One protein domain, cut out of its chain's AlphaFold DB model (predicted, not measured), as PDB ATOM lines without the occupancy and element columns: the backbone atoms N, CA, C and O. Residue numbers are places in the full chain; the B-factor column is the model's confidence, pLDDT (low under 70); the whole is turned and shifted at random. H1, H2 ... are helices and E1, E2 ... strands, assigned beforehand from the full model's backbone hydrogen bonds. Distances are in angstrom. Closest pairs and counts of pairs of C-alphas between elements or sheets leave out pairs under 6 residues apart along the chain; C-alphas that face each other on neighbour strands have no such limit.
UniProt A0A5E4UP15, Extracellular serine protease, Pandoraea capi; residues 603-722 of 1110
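What this domain is: This is residues 603 to 722 of the 1110 residues of the protein "Extracellular serine protease" of Pandoraea capi (UniProt A0A5E4UP15). The chain is wound in stacked turns, a short three-sided coil whose sides are strands lying side by side from turn to turn: E1, E4, E8 and E10 make one side, E3, E6, E9 and E11 another, and E2 and E5, continued by residues 658 to 659 and 695 to 696, the third. Residues 703 to 722, with no named element, fold over the end of the coil at E10 and E11, and the hairpin of E6 and E7 lengthens one corner. The printed part has 120 residues, with named elements in the order E1 to E9, H1, E10, E11; it is mostly strand, though only 53 residues are in named elements. The neighbour pairs of named strands are mixed, parallel but for the antiparallel pair E6 and E7. It is compact, with a radius of gyration of the C-alphas of 13.4 A, and spans 37 by 27 by 27 A.

How they stand to each other: E1, residues 603 to 606, is an edge strand, parallel to E4, residues 621 to 624, at 5 degrees, with N 603 and O 621 2.8 A apart. E8, residues 651 to 654, is parallel to E4 at 15 degrees, with N 653 and O 622 2.8 A apart. E10, residues 687 to 689, the other edge strand of this sheet, is parallel to E8 at 33 degrees, with N 688 and O 652 2.8 A apart. E2, residues 608 to 611, is parallel to E5, residues 627 to 629, at 21 degrees, with N 628 and O 609 2.9 A apart. E4 runs on into E5 across a break of 2 residues, at 94 degrees. The third sheet is branched and strongly twisted. On one side of E6, residues 634 to 642, lie E3, residues 614 to 618, and E7, residues 647 to 649; on the other side lies E9, residues 663 to 669. E3 is parallel to E6 at 13 degrees, with N 637 and O 615 2.7 A apart; E6 and E7 form a hairpin, antiparallel at 144 degrees, with N 648 and O 641 2.8 A apart. E9 is parallel to E6 at 23 degrees, with N 666 and O 636 2.7 A apart, and to E11, residues 700 to 702, at 17 degrees, with N 701 and O 665 2.7 A apart. H1, residues 676 to 679, only grazes this sheet; it is too short for an O i to N i+4 pair, and its one O i to N i+3 pair is within hydrogen-bond range.

Where its parts are: E1 begins at C-alpha 603, (22.052, 48.915, 122.274). E6, the longest strand, runs 26.6 A from C-alpha 634, (25.149, 57.934, 139.383). E9 measures 19.4 A and E3 11.9 A. E11 ends at C-alpha 702, (36.745, 66.202, 131.146).

The domain as a whole: The C-alphas of Gly 631 and Ala 644, the two farthest apart, are 38.5 A apart. The printed part has no cut, and no link is long. Residue 681 and residues 708 to 714 have pLDDT under 70.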
ATOM      1  N   VAL A 603      23.251  49.466 121.623       98.06
ATOM      2  CA  VAL A 603      22.052  48.915 122.274       98.06
ATOM      3  C   VAL A 603      20.857  49.848 122.085       98.06
ATOM      4  O   VAL A 603      20.999  51.070 122.147       98.06
ATOM      5  N   TYR A 604      19.670  49.284 121.860       96.81
ATOM      6  CA  TYR A 604      18.462  50.029 121.489       96.81
ATOM      7  C   TYR A 604      17.241  49.620 122.321       96.81
ATOM      8  O   TYR A 604      17.277  48.658 123.082       96.81
ATOM      9  N   ASP A 605      16.143  50.351 122.115       93.12
ATOM     10  CA  ASP A 605      14.775  49.975 122.488       93.12
ATOM     11  C   ASP A 605      14.468  49.891 124.003       93.12
ATOM     12  O   ASP A 605      13.375  49.468 124.379       93.12
ATOM     13  N   VAL A 606      15.348  50.393 124.880       96.62
ATOM     14  CA  VAL A 606      15.083  50.499 126.333       96.62
ATOM     15  C   VAL A 606      14.070  51.619 126.622       96.62
ATOM     16  O   VAL A 606      14.284  52.786 126.277       96.62
ATOM     17  N   LYS A 607      12.959  51.302 127.302       96.81
ATOM     18  CA  LYS A 607      11.852  52.252 127.540       96.81
ATOM     19  C   LYS A 607      12.116  53.255 128.661       96.81
ATOM     20  O   LYS A 607      11.774  54.437 128.548       96.81
ATOM     21  N   LYS A 608      12.697  52.803 129.765       97.69
ATOM     22  CA  LYS A 608      13.034  53.669 130.899       97.69
ATOM     23  C   LYS A 608      14.347  53.211 131.499       97.69
ATOM     24  O   LYS A 608      14.515  52.021 131.732       97.69
ATOM     25  N   PHE A 609      15.239  54.154 131.781       98.06
ATOM     26  CA  PHE A 609      16.492  53.875 132.463       98.06
ATOM     27  C   PHE A 609      16.606  54.694 133.755       98.06
ATOM     28  O   PHE A 609      16.651  55.923 133.722       98.06
ATOM     29  N   GLU A 610      16.660  54.002 134.892       97.62
ATOM     30  CA  GLU A 610      16.943  54.583 136.204       97.62
ATOM     31  C   GLU A 610      18.367  54.221 136.650       97.62
ATOM     32  O   GLU A 610      18.724  53.046 136.740       97.62
ATOM     33  N   ASN A 611      19.203  55.214 136.948       97.12
ATOM     34  CA  ASN A 611      20.625  54.973 137.205       97.12
ATOM     35  C   ASN A 611      21.078  55.532 138.555       97.12
ATOM     36  O   ASN A 611      21.064  56.749 138.739       97.12
ATOM     37  N   ALA A 612      21.541  54.653 139.446       96.25
ATOM     38  CA  ALA A 612      22.278  54.988 140.666       96.25
ATOM     39  C   ALA A 612      23.736  54.510 140.675       96.25
ATOM     40  O   ALA A 612      24.502  54.916 141.549       96.25
ATOM     41  N   GLY A 613      24.120  53.652 139.728       96.00
ATOM     42  CA  GLY A 613      25.467  53.098 139.613       96.00
ATOM     43  C   GLY A 613      26.245  53.703 138.449       96.00
ATOM     44  O   GLY A 613      26.179  54.907 138.194       96.00
ATOM     45  N   THR A 614      27.023  52.872 137.751       96.50
ATOM     46  CA  THR A 614      27.884  53.323 136.644       96.50
ATOM     47  C   THR A 614      27.469  52.709 135.309       96.50
ATOM     48  O   THR A 614      27.457  51.492 135.154       96.50
ATOM     49  N   LEU A 615      27.213  53.542 134.302       97.69
ATOM     50  CA  LEU A 615      27.149  53.123 132.900       97.69
ATOM     51  C   LEU A 615      28.491  53.407 132.220       97.69
ATOM     52  O   LEU A 615      28.966  54.534 132.260       97.69
ATOM     53  N   LYS A 616      29.070  52.427 131.533       97.56
ATOM     54  CA  LYS A 616      30.250  52.573 130.676       97.56
ATOM     55  C   LYS A 616      29.829  52.394 129.222       97.56
ATOM     56  O   LYS A 616      29.640  51.275 128.753       97.56
ATOM     57  N   LEU A 617      29.683  53.506 128.511       96.94
ATOM     58  CA  LEU A 617      29.335  53.529 127.089       96.94
ATOM     59  C   LEU A 617      30.493  53.054 126.206       96.94
ATOM     60  O   LEU A 617      30.264  52.568 125.102       96.94
ATOM     61  N   HIS A 618      31.735  53.210 126.676       93.06
ATOM     62  CA  HIS A 618      32.925  53.047 125.845       93.06
ATOM     63  C   HIS A 618      32.797  53.896 124.564       93.06
ATOM     64  O   HIS A 618      32.605  55.107 124.674       93.06
ATOM     65  N   GLY A 619      32.886  53.286 123.379       91.25
ATOM     66  CA  GLY A 619      32.646  53.925 122.079       91.25
ATOM     67  C   GLY A 619      31.248  53.680 121.493       91.25
ATOM     68  O   GLY A 619      31.004  54.065 120.358       91.25
ATOM     69  N   TYR A 620      30.342  53.025 122.222       95.94
ATOM     70  CA  TYR A 620      29.064  52.546 121.687       95.94
ATOM     71  C   TYR A 620      27.897  53.486 121.975       95.94
ATOM     72  O   TYR A 620      27.938  54.327 122.881       95.94
ATOM     73  N   ARG A 621      26.823  53.314 121.205       96.50
ATOM     74  CA  ARG A 621      25.569  54.044 121.372       96.50
ATOM     75  C   ARG A 621      24.558  53.247 122.195       96.50
ATOM     76  O   ARG A 621      24.294  52.089 121.901       96.50
ATOM     77  N   LEU A 622      23.929  53.900 123.168       97.88
ATOM     78  CA  LEU A 622      22.722  53.408 123.837       97.88
ATOM     79  C   LEU A 622      21.548  54.327 123.490       97.88
ATOM     80  O   LEU A 622      21.641  55.532 123.712       97.88
ATOM     81  N   VAL A 623      20.461  53.773 122.954       97.00
ATOM     82  CA  VAL A 623      19.230  54.510 122.630       97.00
ATOM     83  C   VAL A 623      18.133  54.137 123.621       97.00
ATOM     84  O   VAL A 623      17.755  52.968 123.720       97.00
ATOM     85  N   ILE A 624      17.613  55.139 124.331       97.31
ATOM     86  CA  ILE A 624      16.568  54.984 125.346       97.31
ATOM     87  C   ILE A 624      15.413  55.969 125.130       97.31
ATOM     88  O   ILE A 624      15.576  57.042 124.550       97.31
ATOM     89  N   ASP A 625      14.235  55.640 125.657       96.38
ATOM     90  CA  ASP A 625      13.095  56.563 125.644       96.38
ATOM     91  C   ASP A 625      13.210  57.638 126.740       96.38
ATOM     92  O   ASP A 625      12.999  58.810 126.446       96.38
ATOM     93  N   SER A 626      13.539  57.281 127.987       96.62
ATOM     94  CA  SER A 626      13.624  58.235 129.110       96.62
ATOM     95  C   SER A 626      14.693  57.865 130.141       96.62
ATOM     96  O   SER A 626      14.975  56.680 130.335       96.62
ATOM     97  N   TYR A 627      15.264  58.874 130.813       96.50
ATOM     98  CA  TYR A 627      16.334  58.715 131.809       96.50
ATOM     99  C   TYR A 627      16.018  59.420 133.133       96.50
ATOM    100  O   TYR A 627      15.561  60.565 133.138       96.50
ATOM    101  N   GLU A 628      16.334  58.767 134.249       95.88
ATOM    102  CA  GLU A 628      16.203  59.328 135.595       95.88
ATOM    103  C   GLU A 628      17.437  59.003 136.454       95.88
ATOM    104  O   GLU A 628      17.741  57.834 136.717       95.88
ATOM    105  N   SER A 629      18.139  60.028 136.948       92.62
ATOM    106  CA  SER A 629      19.154  59.847 137.991       92.62
ATOM    107  C   SER A 629      18.519  59.399 139.314       92.62
ATOM    108  O   SER A 629      17.642  60.073 139.861       92.62
ATOM    109  N   LYS A 630      19.025  58.313 139.899       91.56
ATOM    110  CA  LYS A 630      18.666  57.850 141.245       91.56
ATOM    111  C   LYS A 630      19.890  57.973 142.156       91.56
ATOM    112  O   LYS A 630      20.907  57.348 141.922       91.56
ATOM    113  N   GLY A 631      19.812  58.767 143.221       82.50
ATOM    114  CA  GLY A 631      20.959  58.993 144.119       82.50
ATOM    115  C   GLY A 631      22.033  59.927 143.542       82.50
ATOM    116  O   GLY A 631      21.930  60.377 142.407       82.50
ATOM    117  N   ASP A 632      23.043  60.256 144.354       83.38
ATOM    118  CA  ASP A 632      24.014  61.331 144.064       83.38
ATOM    119  C   ASP A 632      25.363  60.820 143.508       83.38
ATOM    120  O   ASP A 632      26.311  61.586 143.353       83.38
ATOM    121  N   LYS A 633      25.469  59.513 143.240       85.56
ATOM    122  CA  LYS A 633      26.693  58.844 142.755       85.56
ATOM    123  C   LYS A 633      26.541  58.210 141.373       85.56
ATOM    124  O   LYS A 633      27.465  57.550 140.899       85.56
ATOM    125  N   ALA A 634      25.395  58.418 140.729       92.12
ATOM    126  CA  ALA A 634      25.149  57.934 139.383       92.12
ATOM    127  C   ALA A 634      26.217  58.478 138.425       92.12
ATOM    128  O   ALA A 634      26.510  59.677 138.426       92.12
ATOM    129  N   ARG A 635      26.788  57.613 137.589       93.25
ATOM    130  CA  ARG A 635      27.890  57.965 136.690       93.25
ATOM    131  C   ARG A 635      27.673  57.400 135.292       93.25
ATOM    132  O   ARG A 635      27.168  56.290 135.134       93.25
ATOM    133  N   ILE A 636      28.072  58.160 134.279       94.44
ATOM    134  CA  ILE A 636      28.143  57.715 132.883       94.44
ATOM    135  C   ILE A 636      29.562  57.969 132.388       94.44
ATOM    136  O   ILE A 636      30.012  59.105 132.390       94.44
ATOM    137  N   GLU A 637      30.267  56.933 131.953       93.75
ATOM    138  CA  GLU A 637      31.616  57.017 131.400       93.75
ATOM    139  C   GLU A 637      31.581  56.765 129.894       93.75
ATOM    140  O   GLU A 637      31.025  55.766 129.439       93.75
ATOM    141  N   SER A 638      32.201  57.647 129.117       92.75
ATOM    142  CA  SER A 638      32.334  57.514 127.666       92.75
ATOM    143  C   SER A 638      33.801  57.629 127.274       92.75
ATOM    144  O   SER A 638      34.517  58.512 127.752       92.75
ATOM    145  N   ASP A 639      34.263  56.714 126.432       91.00
ATOM    146  CA  ASP A 639      35.643  56.683 125.966       91.00
ATOM    147  C   ASP A 639      35.764  57.546 124.713       91.00
ATOM    148  O   ASP A 639      34.979  57.406 123.782       91.00
ATOM    149  N   ALA A 640      36.748  58.441 124.682       86.81
ATOM    150  CA  ALA A 640      36.987  59.350 123.571       86.81
ATOM    151  C   ALA A 640      38.273  59.010 122.828       86.81
ATOM    152  O   ALA A 640      39.350  58.903 123.425       86.81
ATOM    153  N   LYS A 641      38.152  58.935 121.505       88.25
ATOM    154  CA  LYS A 641      39.255  58.721 120.576       88.25
ATOM    155  C   LYS A 641      39.053  59.566 119.330       88.25
ATOM    156  O   LYS A 641      37.941  59.662 118.823       88.25
ATOM    157  N   LYS A 642      40.120  60.168 118.821       85.31
ATOM    158  CA  LYS A 642      40.080  60.917 117.572       85.31
ATOM    159  C   LYS A 642      40.397  60.019 116.376       85.31
ATOM    160  O   LYS A 642      41.377  59.276 116.387       85.31
ATOM    161  N   ASP A 643      39.594  60.148 115.328       82.50
ATOM    162  CA  ASP A 643      39.791  59.552 114.008       82.50
ATOM    163  C   ASP A 643      39.762  60.632 112.901       82.50
ATOM    164  O   ASP A 643      39.968  61.822 113.169       82.50
ATOM    165  N   ALA A 644      39.598  60.218 111.639       79.69
ATOM    166  CA  ALA A 644      39.553  61.122 110.489       79.69
ATOM    167  C   ALA A 644      38.320  62.047 110.491       79.69
ATOM    168  O   ALA A 644      38.399  63.151 109.949       79.69
ATOM    169  N   ASP A 645      37.224  61.618 111.123       76.69
ATOM    170  CA  ASP A 645      35.920  62.285 111.106       76.69
ATOM    171  C   ASP A 645      35.693  63.151 112.360       76.69
ATOM    172  O   ASP A 645      34.836  64.037 112.371       76.69
ATOM    173  N   GLY A 646      36.495  62.961 113.412       82.12
ATOM    174  CA  GLY A 646      36.494  63.814 114.597       82.12
ATOM    175  C   GLY A 646      36.816  63.047 115.872       82.12
ATOM    176  O   GLY A 646      37.602  62.112 115.862       82.12
ATOM    177  N   ILE A 647      36.249  63.481 117.002       82.75
ATOM    178  CA  ILE A 647      36.356  62.748 118.271       82.75
ATOM    179  C   ILE A 647      35.169  61.787 118.362       82.75
ATOM    180  O   ILE A 647      34.049  62.199 118.692       82.75
ATOM    181  N   HIS A 648      35.432  60.516 118.071       86.88
ATOM    182  CA  HIS A 648      34.521  59.410 118.306       86.88
ATOM    183  C   HIS A 648      34.411  59.122 119.806       86.88
ATOM    184  O   HIS A 648      35.398  59.182 120.545       86.88
ATOM    185  N   ARG A 649      33.187  58.855 120.259       89.75
ATOM    186  CA  ARG A 649      32.847  58.626 121.664       89.75
ATOM    187  C   ARG A 649      31.530  57.877 121.774       89.75
ATOM    188  O   ARG A 649      30.671  58.047 120.911       89.75
ATOM    189  N   GLY A 650      31.344  57.132 122.858       92.56
ATOM    190  CA  GLY A 650      30.052  56.532 123.163       92.56
ATOM    191  C   GLY A 650      29.002  57.592 123.492       92.56
ATOM    192  O   GLY A 650      29.309  58.606 124.135       92.56
ATOM    193  N   THR A 651      27.767  57.363 123.055       94.44
ATOM    194  CA  THR A 651      26.656  58.316 123.191       94.44
ATOM    195  C   THR A 651      25.429  57.670 123.815       94.44
ATOM    196  O   THR A 651      25.088  56.537 123.483       94.44
ATOM    197  N   LEU A 652      24.725  58.419 124.659       96.00
ATOM    198  CA  LEU A 652      23.405  58.058 125.166       96.00
ATOM    199  C   LEU A 652      22.348  58.932 124.484       96.00
ATOM    200  O   LEU A 652      22.271  60.130 124.753       96.00
ATOM    201  N   GLU A 653      21.560  58.340 123.595       95.38
ATOM    202  CA  GLU A 653      20.470  58.998 122.875       95.38
ATOM    203  C   GLU A 653      19.163  58.865 123.668       95.38
ATOM    204  O   GLU A 653      18.777  57.755 124.039       95.38
ATOM    205  N   VAL A 654      18.496  59.989 123.951       94.69
ATOM    206  CA  VAL A 654      17.262  60.034 124.756       94.69
ATOM    207  C   VAL A 654      16.117  60.596 123.919       94.69
ATOM    208  O   VAL A 654      16.141  61.767 123.537       94.69
ATOM    209  N   ASN A 655      15.097  59.779 123.645       94.19
ATOM    210  CA  ASN A 655      14.011  60.146 122.725       94.19
ATOM    211  C   ASN A 655      12.924  61.046 123.346       94.19
ATOM    212  O   ASN A 655      12.230  61.752 122.610       94.19
ATOM    213  N   LYS A 656      12.732  61.001 124.672       92.94
ATOM    214  CA  LYS A 656      11.738  61.784 125.434       92.94
ATOM    215  C   LYS A 656      12.442  62.622 126.512       92.94
ATOM    216  O   LYS A 656      13.357  63.365 126.194       92.94
ATOM    217  N   ASP A 657      12.034  62.546 127.775       89.75
ATOM    218  CA  ASP A 657      12.617  63.360 128.848       89.75
ATOM    219  C   ASP A 657      13.798  62.645 129.532       89.75
ATOM    220  O   ASP A 657      13.759  61.431 129.759       89.75
ATOM    221  N   GLY A 658      14.842  63.400 129.887       91.69
ATOM    222  CA  GLY A 658      16.025  62.892 130.589       91.69
ATOM    223  C   GLY A 658      16.519  63.842 131.680       91.69
ATOM    224  O   GLY A 658      16.914  64.974 131.396       91.69
ATOM    225  N   ASP A 659      16.531  63.380 132.930       91.75
ATOM    226  CA  ASP A 659      17.085  64.125 134.065       91.75
ATOM    227  C   ASP A 659      18.429  63.526 134.496       91.75
ATOM    228  O   ASP A 659      18.462  62.467 135.123       91.75
ATOM    229  N   PHE A 660      19.525  64.211 134.153       90.81
ATOM    230  CA  PHE A 660      20.900  63.853 134.511       90.81
ATOM    231  C   PHE A 660      21.467  64.745 135.622       90.81
ATOM    232  O   PHE A 660      22.670  64.716 135.864       90.81
ATOM    233  N   THR A 661      20.648  65.551 136.303       88.31
ATOM    234  CA  THR A 661      21.132  66.558 137.271       88.31
ATOM    235  C   THR A 661      21.941  65.963 138.426       88.31
ATOM    236  O   THR A 661      22.819  66.634 138.965       88.31
ATOM    237  N   LYS A 662      21.690  64.695 138.779       90.31
ATOM    238  CA  LYS A 662      22.449  63.931 139.788       90.31
ATOM    239  C   LYS A 662      23.357  62.856 139.183       90.31
ATOM    240  O   LYS A 662      23.868  61.998 139.898       90.31
ATOM    241  N   THR A 663      23.544  62.869 137.867       90.56
ATOM    242  CA  THR A 663      24.450  61.962 137.168       90.56
ATOM    243  C   THR A 663      25.690  62.705 136.718       90.56
ATOM    244  O   THR A 663      25.621  63.683 135.981       90.56
ATOM    245  N   LYS A 664      26.837  62.168 137.113       88.94
ATOM    246  CA  LYS A 664      28.142  62.653 136.701       88.94
ATOM    247  C   LYS A 664      28.550  62.013 135.379       88.94
ATOM    248  O   LYS A 664      28.732  60.797 135.304       88.94
ATOM    249  N   VAL A 665      28.685  62.809 134.326       89.00
ATOM    250  CA  VAL A 665      29.119  62.324 133.006       89.00
ATOM    251  C   VAL A 665      30.627  62.503 132.895       89.00
ATOM    252  O   VAL A 665      31.125  63.589 133.132       89.00
ATOM    253  N   VAL A 666      31.376  61.466 132.533       87.75
ATOM    254  CA  VAL A 666      32.838  61.512 132.444       87.75
ATOM    255  C   VAL A 666      33.292  61.073 131.071       87.75
ATOM    256  O   VAL A 666      33.030  59.945 130.650       87.75
ATOM    257  N   LEU A 667      34.027  61.944 130.392       86.56
ATOM    258  CA  LEU A 667      34.694  61.588 129.151       86.56
ATOM    259  C   LEU A 667      36.149  61.219 129.426       86.56
ATOM    260  O   LEU A 667      36.908  61.995 130.010       86.56
ATOM    261  N   ARG A 668      36.550  60.039 128.959       85.50
ATOM    262  CA  ARG A 668      37.892  59.493 129.147       85.50
ATOM    263  C   ARG A 668      38.612  59.385 127.813       85.50
ATOM    264  O   ARG A 668      38.294  58.506 127.016       85.50
ATOM    265  N   PRO A 669      39.609  60.232 127.551       84.50
ATOM    266  CA  PRO A 669      40.532  60.014 126.451       84.50
ATOM    267  C   PRO A 669      41.234  58.651 126.592       84.50
ATOM    268  O   PRO A 669      41.942  58.426 127.578       84.50
ATOM    269  N   ILE A 670      41.090  57.752 125.613       82.38
ATOM    270  CA  ILE A 670      41.695  56.403 125.683       82.38
ATOM    271  C   ILE A 670      43.087  56.308 125.055       82.38
ATOM    272  O   ILE A 670      43.809  55.361 125.340       82.38
ATOM    273  N   ASP A 671      43.491  57.294 124.254       81.00
ATOM    274  CA  ASP A 671      44.836  57.388 123.679       81.00
ATOM    275  C   ASP A 671      45.292  58.854 123.514       81.00
ATOM    276  O   ASP A 671      44.554  59.812 123.785       81.00
ATOM    277  N   ASN A 672      46.528  59.059 123.070       75.38
ATOM    278  CA  ASN A 672      47.091  60.394 122.855       75.38
ATOM    279  C   ASN A 672      46.467  61.176 121.679       75.38
ATOM    280  O   ASN A 672      46.870  62.319 121.454       75.38
ATOM    281  N   SER A 673      45.511  60.591 120.942       81.94
ATOM    282  CA  SER A 673      44.879  61.247 119.793       81.94
ATOM    283  C   SER A 673      44.011  62.424 120.227       81.94
ATOM    284  O   SER A 673      43.937  63.402 119.496       81.94
ATOM    285  N   VAL A 674      43.432  62.356 121.435       84.31
ATOM    286  CA  VAL A 674      42.703  63.458 122.069       84.31
ATOM    287  C   VAL A 674      43.663  64.239 122.960       84.31
ATOM    288  O   VAL A 674      44.121  63.748 123.996       84.31
ATOM    289  N   SER A 675      43.971  65.473 122.554       82.81
ATOM    290  CA  SER A 675      44.836  66.392 123.309       82.81
ATOM    291  C   SER A 675      44.036  67.531 123.950       82.81
ATOM    292  O   SER A 675      42.964  67.874 123.447       82.81
ATOM    293  N   PRO A 676      44.555  68.198 125.001       81.56
ATOM    294  CA  PRO A 676      43.860  69.331 125.622       81.56
ATOM    295  C   PRO A 676      43.513  70.447 124.624       81.56
ATOM    296  O   PRO A 676      42.466  71.078 124.728       81.56
ATOM    297  N   ARG A 677      44.350  70.639 123.594       82.56
ATOM    298  CA  ARG A 677      44.120  71.613 122.517       82.56
ATOM    299  C   ARG A 677      42.889  71.291 121.671       82.56
ATOM    300  O   ARG A 677      42.264  72.196 121.139       82.56
ATOM    301  N   GLU A 678      42.550  70.019 121.511       78.81
ATOM    302  CA  GLU A 678      41.406  69.605 120.695       78.81
ATOM    303  C   GLU A 678      40.069  69.758 121.400       78.81
ATOM    304  O   GLU A 678      39.039  69.713 120.731       78.81
ATOM    305  N   LEU A 679      40.103  69.927 122.720       74.50
ATOM    306  CA  LEU A 679      38.936  70.174 123.554       74.50
ATOM    307  C   LEU A 679      38.558  71.665 123.593       74.50
ATOM    308  O   LEU A 679      37.449  71.999 124.000       74.50
ATOM    309  N   LEU A 680      39.448  72.558 123.141       74.25
ATOM    310  CA  LEU A 680      39.205  73.999 123.083       74.25
ATOM    311  C   LEU A 680      38.050  74.329 122.136       74.25
ATOM    312  O   LEU A 680      38.077  73.930 120.971       74.25
ATOM    313  N   GLU A 681      37.066  75.080 122.638       66.44
ATOM    314  CA  GLU A 681      35.952  75.658 121.865       66.44
ATOM    315  C   GLU A 681      35.071  74.636 121.114       66.44
ATOM    316  O   GLU A 681      34.178  75.015 120.353       66.44
ATOM    317  N   LYS A 682      35.271  73.328 121.338       71.25
ATOM    318  CA  LYS A 682      34.437  72.274 120.757       71.25
ATOM    319  C   LYS A 682      33.283  71.939 121.684       71.25
ATOM    320  O   LYS A 682      33.477  71.686 122.869       71.25
ATOM    321  N   LYS A 683      32.084  71.853 121.109       75.75
ATOM    322  CA  LYS A 683      30.935  71.234 121.769       75.75
ATOM    323  C   LYS A 683      31.210  69.747 121.951       75.75
ATOM    324  O   LYS A 683      31.372  69.025 120.965       75.75
ATOM    325  N   ILE A 684      31.237  69.292 123.197       75.56
ATOM    326  CA  ILE A 684      31.336  67.871 123.513       75.56
ATOM    327  C   ILE A 684      29.980  67.401 124.029       75.56
ATOM    328  O   ILE A 684      29.401  68.007 124.925       75.56
ATOM    329  N   GLN A 685      29.462  66.330 123.430       84.00
ATOM    330  CA  GLN A 685      28.099  65.859 123.669       84.00
ATOM    331  C   GLN A 685      28.103  64.339 123.852       84.00
ATOM    332  O   GLN A 685      28.264  63.606 122.877       84.00
ATOM    333  N   VAL A 686      27.987  63.865 125.093       87.88
ATOM    334  CA  VAL A 686      27.809  62.430 125.406       87.88
ATOM    335  C   VAL A 686      26.321  62.075 125.447       87.88
ATOM    336  O   VAL A 686      25.938  60.991 125.018       87.88
ATOM    337  N   ILE A 687      25.482  63.004 125.911       91.38
ATOM    338  CA  ILE A 687      24.025  62.865 125.925       91.38
ATOM    339  C   ILE A 687      23.453  63.533 124.677       91.38
ATOM    340  O   ILE A 687      23.668  64.725 124.467       91.38
ATOM    341  N   VAL A 688      22.733  62.774 123.854       91.44
ATOM    342  CA  VAL A 688      22.157  63.237 122.587       91.44
ATOM    343  C   VAL A 688      20.628  63.305 122.732       91.44
ATOM    344  O   VAL A 688      19.976  62.260 122.738       91.44
ATOM    345  N   PRO A 689      20.026  64.498 122.889       89.12
ATOM    346  CA  PRO A 689      18.574  64.633 122.934       89.12
ATOM    347  C   PRO A 689      17.947  64.408 121.550       89.12
ATOM    348  O   PRO A 689      18.428  64.934 120.545       89.12
ATOM    349  N   GLY A 690      16.838  63.668 121.499       86.88
ATOM    350  CA  GLY A 690      15.982  63.585 120.315       86.88
ATOM    351  C   GLY A 690      15.285  64.922 119.987       86.88
ATOM    352  O   GLY A 690      15.267  65.831 120.816       86.88
ATOM    353  N   PRO A 691      14.641  65.065 118.809       83.44
ATOM    354  CA  PRO A 691      14.141  66.355 118.302       83.44
ATOM    355  C   PRO A 691      13.178  67.131 119.216       83.44
ATOM    356  O   PRO A 691      13.051  68.342 119.068       83.44
ATOM    357  N   ASN A 692      12.492  66.448 120.139       83.69
ATOM    358  CA  ASN A 692      11.545  67.039 121.093       83.69
ATOM    359  C   ASN A 692      11.879  66.689 122.559       83.69
ATOM    360  O   ASN A 692      11.039  66.884 123.441       83.69
ATOM    361  N   ALA A 693      13.062  66.126 122.809       87.62
ATOM    362  CA  ALA A 693      13.494  65.669 124.122       87.62
ATOM    363  C   ALA A 693      13.888  66.849 125.017       87.62
ATOM    364  O   ALA A 693      14.580  67.766 124.574       87.62
ATOM    365  N   LYS A 694      13.489  66.818 126.294       85.94
ATOM    366  CA  LYS A 694      13.971  67.775 127.299       85.94
ATOM    367  C   LYS A 694      15.026  67.105 128.165       85.94
ATOM    368  O   LYS A 694      14.710  66.200 128.936       85.94
ATOM    369  N   VAL A 695      16.267  67.575 128.055       87.69
ATOM    370  CA  VAL A 695      17.404  67.059 128.822       87.69
ATOM    371  C   VAL A 695      17.898  68.111 129.806       87.69
ATOM    372  O   VAL A 695      18.126  69.260 129.439       87.69
ATOM    373  N   LYS A 696      18.080  67.705 131.063       86.81
ATOM    374  CA  LYS A 696      18.774  68.498 132.087       86.81
ATOM    375  C   LYS A 696      20.095  67.822 132.412       86.81
ATOM    376  O   LYS A 696      20.085  66.654 132.791       86.81
ATOM    377  N   LEU A 697      21.207  68.536 132.270       85.25
ATOM    378  CA  LEU A 697      22.539  68.009 132.563       85.25
ATOM    379  C   LEU A 697      22.966  68.286 134.009       85.25
ATOM    380  O   LEU A 697      22.565  69.277 134.616       85.25
ATOM    381  N   GLY A 698      23.771  67.374 134.551       80.75
ATOM    382  CA  GLY A 698      24.516  67.549 135.794       80.75
ATOM    383  C   GLY A 698      25.972  67.942 135.532       80.75
ATOM    384  O   GLY A 698      26.297  68.584 134.535       80.75
ATOM    385  N   GLU A 699      26.864  67.539 136.434       81.88
ATOM    386  CA  GLU A 699      28.311  67.741 136.298       81.88
ATOM    387  C   GLU A 699      28.894  66.878 135.161       81.88
ATOM    388  O   GLU A 699      28.569  65.691 135.038       81.88
ATOM    389  N   VAL A 700      29.792  67.455 134.351       83.50
ATOM    390  CA  VAL A 700      30.473  66.754 133.252       83.50
ATOM    391  C   VAL A 700      31.993  66.858 133.414       83.50
ATOM    392  O   VAL A 700      32.587  67.907 133.219       83.50
ATOM    393  N   GLU A 701      32.673  65.764 133.731       80.38
ATOM    394  CA  GLU A 701      34.130  65.759 133.858       80.38
ATOM    395  C   GLU A 701      34.832  65.477 132.533       80.38
ATOM    396  O   GLU A 701      34.656  64.427 131.905       80.38
ATOM    397  N   TYR A 702      35.739  66.387 132.184       82.44
ATOM    398  CA  TYR A 702      36.745  66.202 131.146       82.44
ATOM    399  C   TYR A 702      38.128  66.213 131.800       82.44
ATOM    400  O   TYR A 702      38.799  67.242 131.874       82.44
ATOM    401  N   GLY A 703      38.541  65.067 132.340       83.50
ATOM    402  CA  GLY A 703      39.743  64.993 133.168       83.50
ATOM    403  C   GLY A 703      39.619  65.858 134.427       83.50
ATOM    404  O   GLY A 703      38.651  65.743 135.170       83.50
ATOM    405  N   SER A 704      40.596  66.729 134.669       85.69
ATOM    406  CA  SER A 704      40.624  67.691 135.782       85.69
ATOM    407  C   SER A 704      39.994  69.052 135.421       85.69
ATOM    408  O   SER A 704      40.102  70.006 136.195       85.69
ATOM    409  N   ILE A 705      39.392  69.189 134.231       84.38
ATOM    410  CA  ILE A 705      38.779  70.439 133.760       84.38
ATOM    411  C   ILE A 705      37.383  70.572 134.393       84.38
ATOM    412  O   ILE A 705      36.523  69.732 134.121       84.38
ATOM    413  N   PRO A 706      37.124  71.607 135.212       74.06
ATOM    414  CA  PRO A 706      35.841  71.745 135.889       74.06
ATOM    415  C   PRO A 706      34.751  72.262 134.942       74.06
ATOM    416  O   PRO A 706      34.888  73.349 134.373       74.06
ATOM    417  N   THR A 707      33.615  71.572 134.860       75.31
ATOM    418  CA  THR A 707      32.388  72.100 134.240       75.31
ATOM    419  C   THR A 707      31.330  72.352 135.310       75.31
ATOM    420  O   THR A 707      31.315  71.701 136.355       75.31
ATOM    421  N   ASN A 708      30.464  73.331 135.080       67.31
ATOM    422  CA  ASN A 708      29.281  73.561 135.898       67.31
ATOM    423  C   ASN A 708      28.051  72.949 135.210       67.31
ATOM    424  O   ASN A 708      28.020  72.886 133.981       67.31
ATOM    425  N   PRO A 709      27.003  72.579 135.967       65.06
ATOM    426  CA  PRO A 709      25.726  72.156 135.385       65.06
ATOM    427  C   PRO A 709      25.113  73.205 134.442       65.06
ATOM    428  O   PRO A 709      24.547  72.849 133.412       65.06
ATOM    429  N   ASP A 710      25.298  74.495 134.748       65.88
ATOM    430  CA  ASP A 710      24.836  75.616 133.915       65.88
ATOM    431  C   ASP A 710      25.681  75.821 132.639       65.88
ATOM    432  O   ASP A 710      25.275  76.567 131.749       65.88
ATOM    433  N   ASP A 711      26.847  75.168 132.529       64.62
ATOM    434  CA  ASP A 711      27.701  75.233 131.332       64.62
ATOM    435  C   ASP A 711      27.142  74.342 130.190       64.62
ATOM    436  O   ASP A 711      27.654  74.371 129.067       64.62
ATOM    437  N   GLY A 712      26.104  73.536 130.468       61.84
ATOM    438  CA  GLY A 712      25.414  72.678 129.504       61.84
ATOM    439  C   GLY A 712      24.220  73.366 128.833       61.84
ATOM    440  O   GLY A 712      23.318  73.858 129.507       61.84
ATOM    441  N   GLY A 713      24.179  73.377 127.497       62.94
ATOM    442  CA  GLY A 713      23.011  73.854 126.745       62.94
ATOM    443  C   GLY A 713      21.823  72.880 126.800       62.94
ATOM    444  O   GLY A 713      21.999  71.693 127.073       62.94
ATOM    445  N   GLU A 714      20.612  73.344 126.451       66.00
ATOM    446  CA  GLU A 714      19.421  72.475 126.284       66.00
ATOM    447  C   GLU A 714      19.621  71.390 125.199       66.00
ATOM    448  O   GLU A 714      18.871  70.417 125.141       66.00
ATOM    449  N   ASP A 715      20.654  71.534 124.360       70.44
ATOM    450  CA  ASP A 715      21.076  70.564 123.344       70.44
ATOM    451  C   ASP A 715      21.968  69.432 123.896       70.44
ATOM    452  O   ASP A 715      22.404  68.573 123.134       70.44
ATOM    453  N   GLY A 716      22.256  69.397 125.202       71.38
ATOM    454  CA  GLY A 716      23.076  68.356 125.830       71.38
ATOM    455  C   GLY A 716      24.587  68.503 125.594       71.38
ATOM    456  O   GLY A 716      25.347  67.577 125.888       71.38
ATOM    457  N   SER A 717      25.039  69.640 125.046       74.56
ATOM    458  CA  SER A 717      26.459  69.923 124.805       74.56
ATOM    459  C   SER A 717      27.094  70.762 125.918       74.56
ATOM    460  O   SER A 717      26.456  71.658 126.466       74.56
ATOM    461  N   VAL A 718      28.372  70.495 126.215       75.44
ATOM    462  CA  VAL A 718      29.208  71.311 127.111       75.44
ATOM    463  C   VAL A 718      30.336  71.956 126.310       75.44
ATOM    464  O   VAL A 718      30.956  71.306 125.460       75.44
ATOM    465  N   ILE A 719      30.600  73.237 126.576       74.88
ATOM    466  CA  ILE A 719      31.716  73.998 126.000       74.88
ATOM    467  C   ILE A 719      32.753  74.237 127.099       74.88
ATOM    468  O   ILE A 719      32.426  74.754 128.165       74.88
ATOM    469  N   ILE A 720      34.007  73.868 126.845       77.69
ATOM    470  CA  ILE A 720      35.109  74.068 127.796       77.69
ATOM    471  C   ILE A 720      35.625  75.509 127.701       77.69
ATOM    472  O   ILE A 720      36.097  75.925 126.642       77.69
ATOM    473  N   ASP A 721      35.580  76.248 128.814       77.62
ATOM    474  CA  ASP A 721      36.203  77.573 128.938       77.62
ATOM    475  C   ASP A 721      37.728  77.437 129.156       77.62
ATOM    476  O   ASP A 721      38.153  76.946 130.210       77.62
ATOM    477  N   PRO A 722      38.574  77.882 128.205       81.00
ATOM    478  CA  PRO A 722      40.028  77.779 128.326       81.00
ATOM    479  C   PRO A 722      40.641  78.585 129.474       81.00
ATOM    480  O   PRO A 722      41.750  78.270 129.913       81.00
TER     481      PRO A 722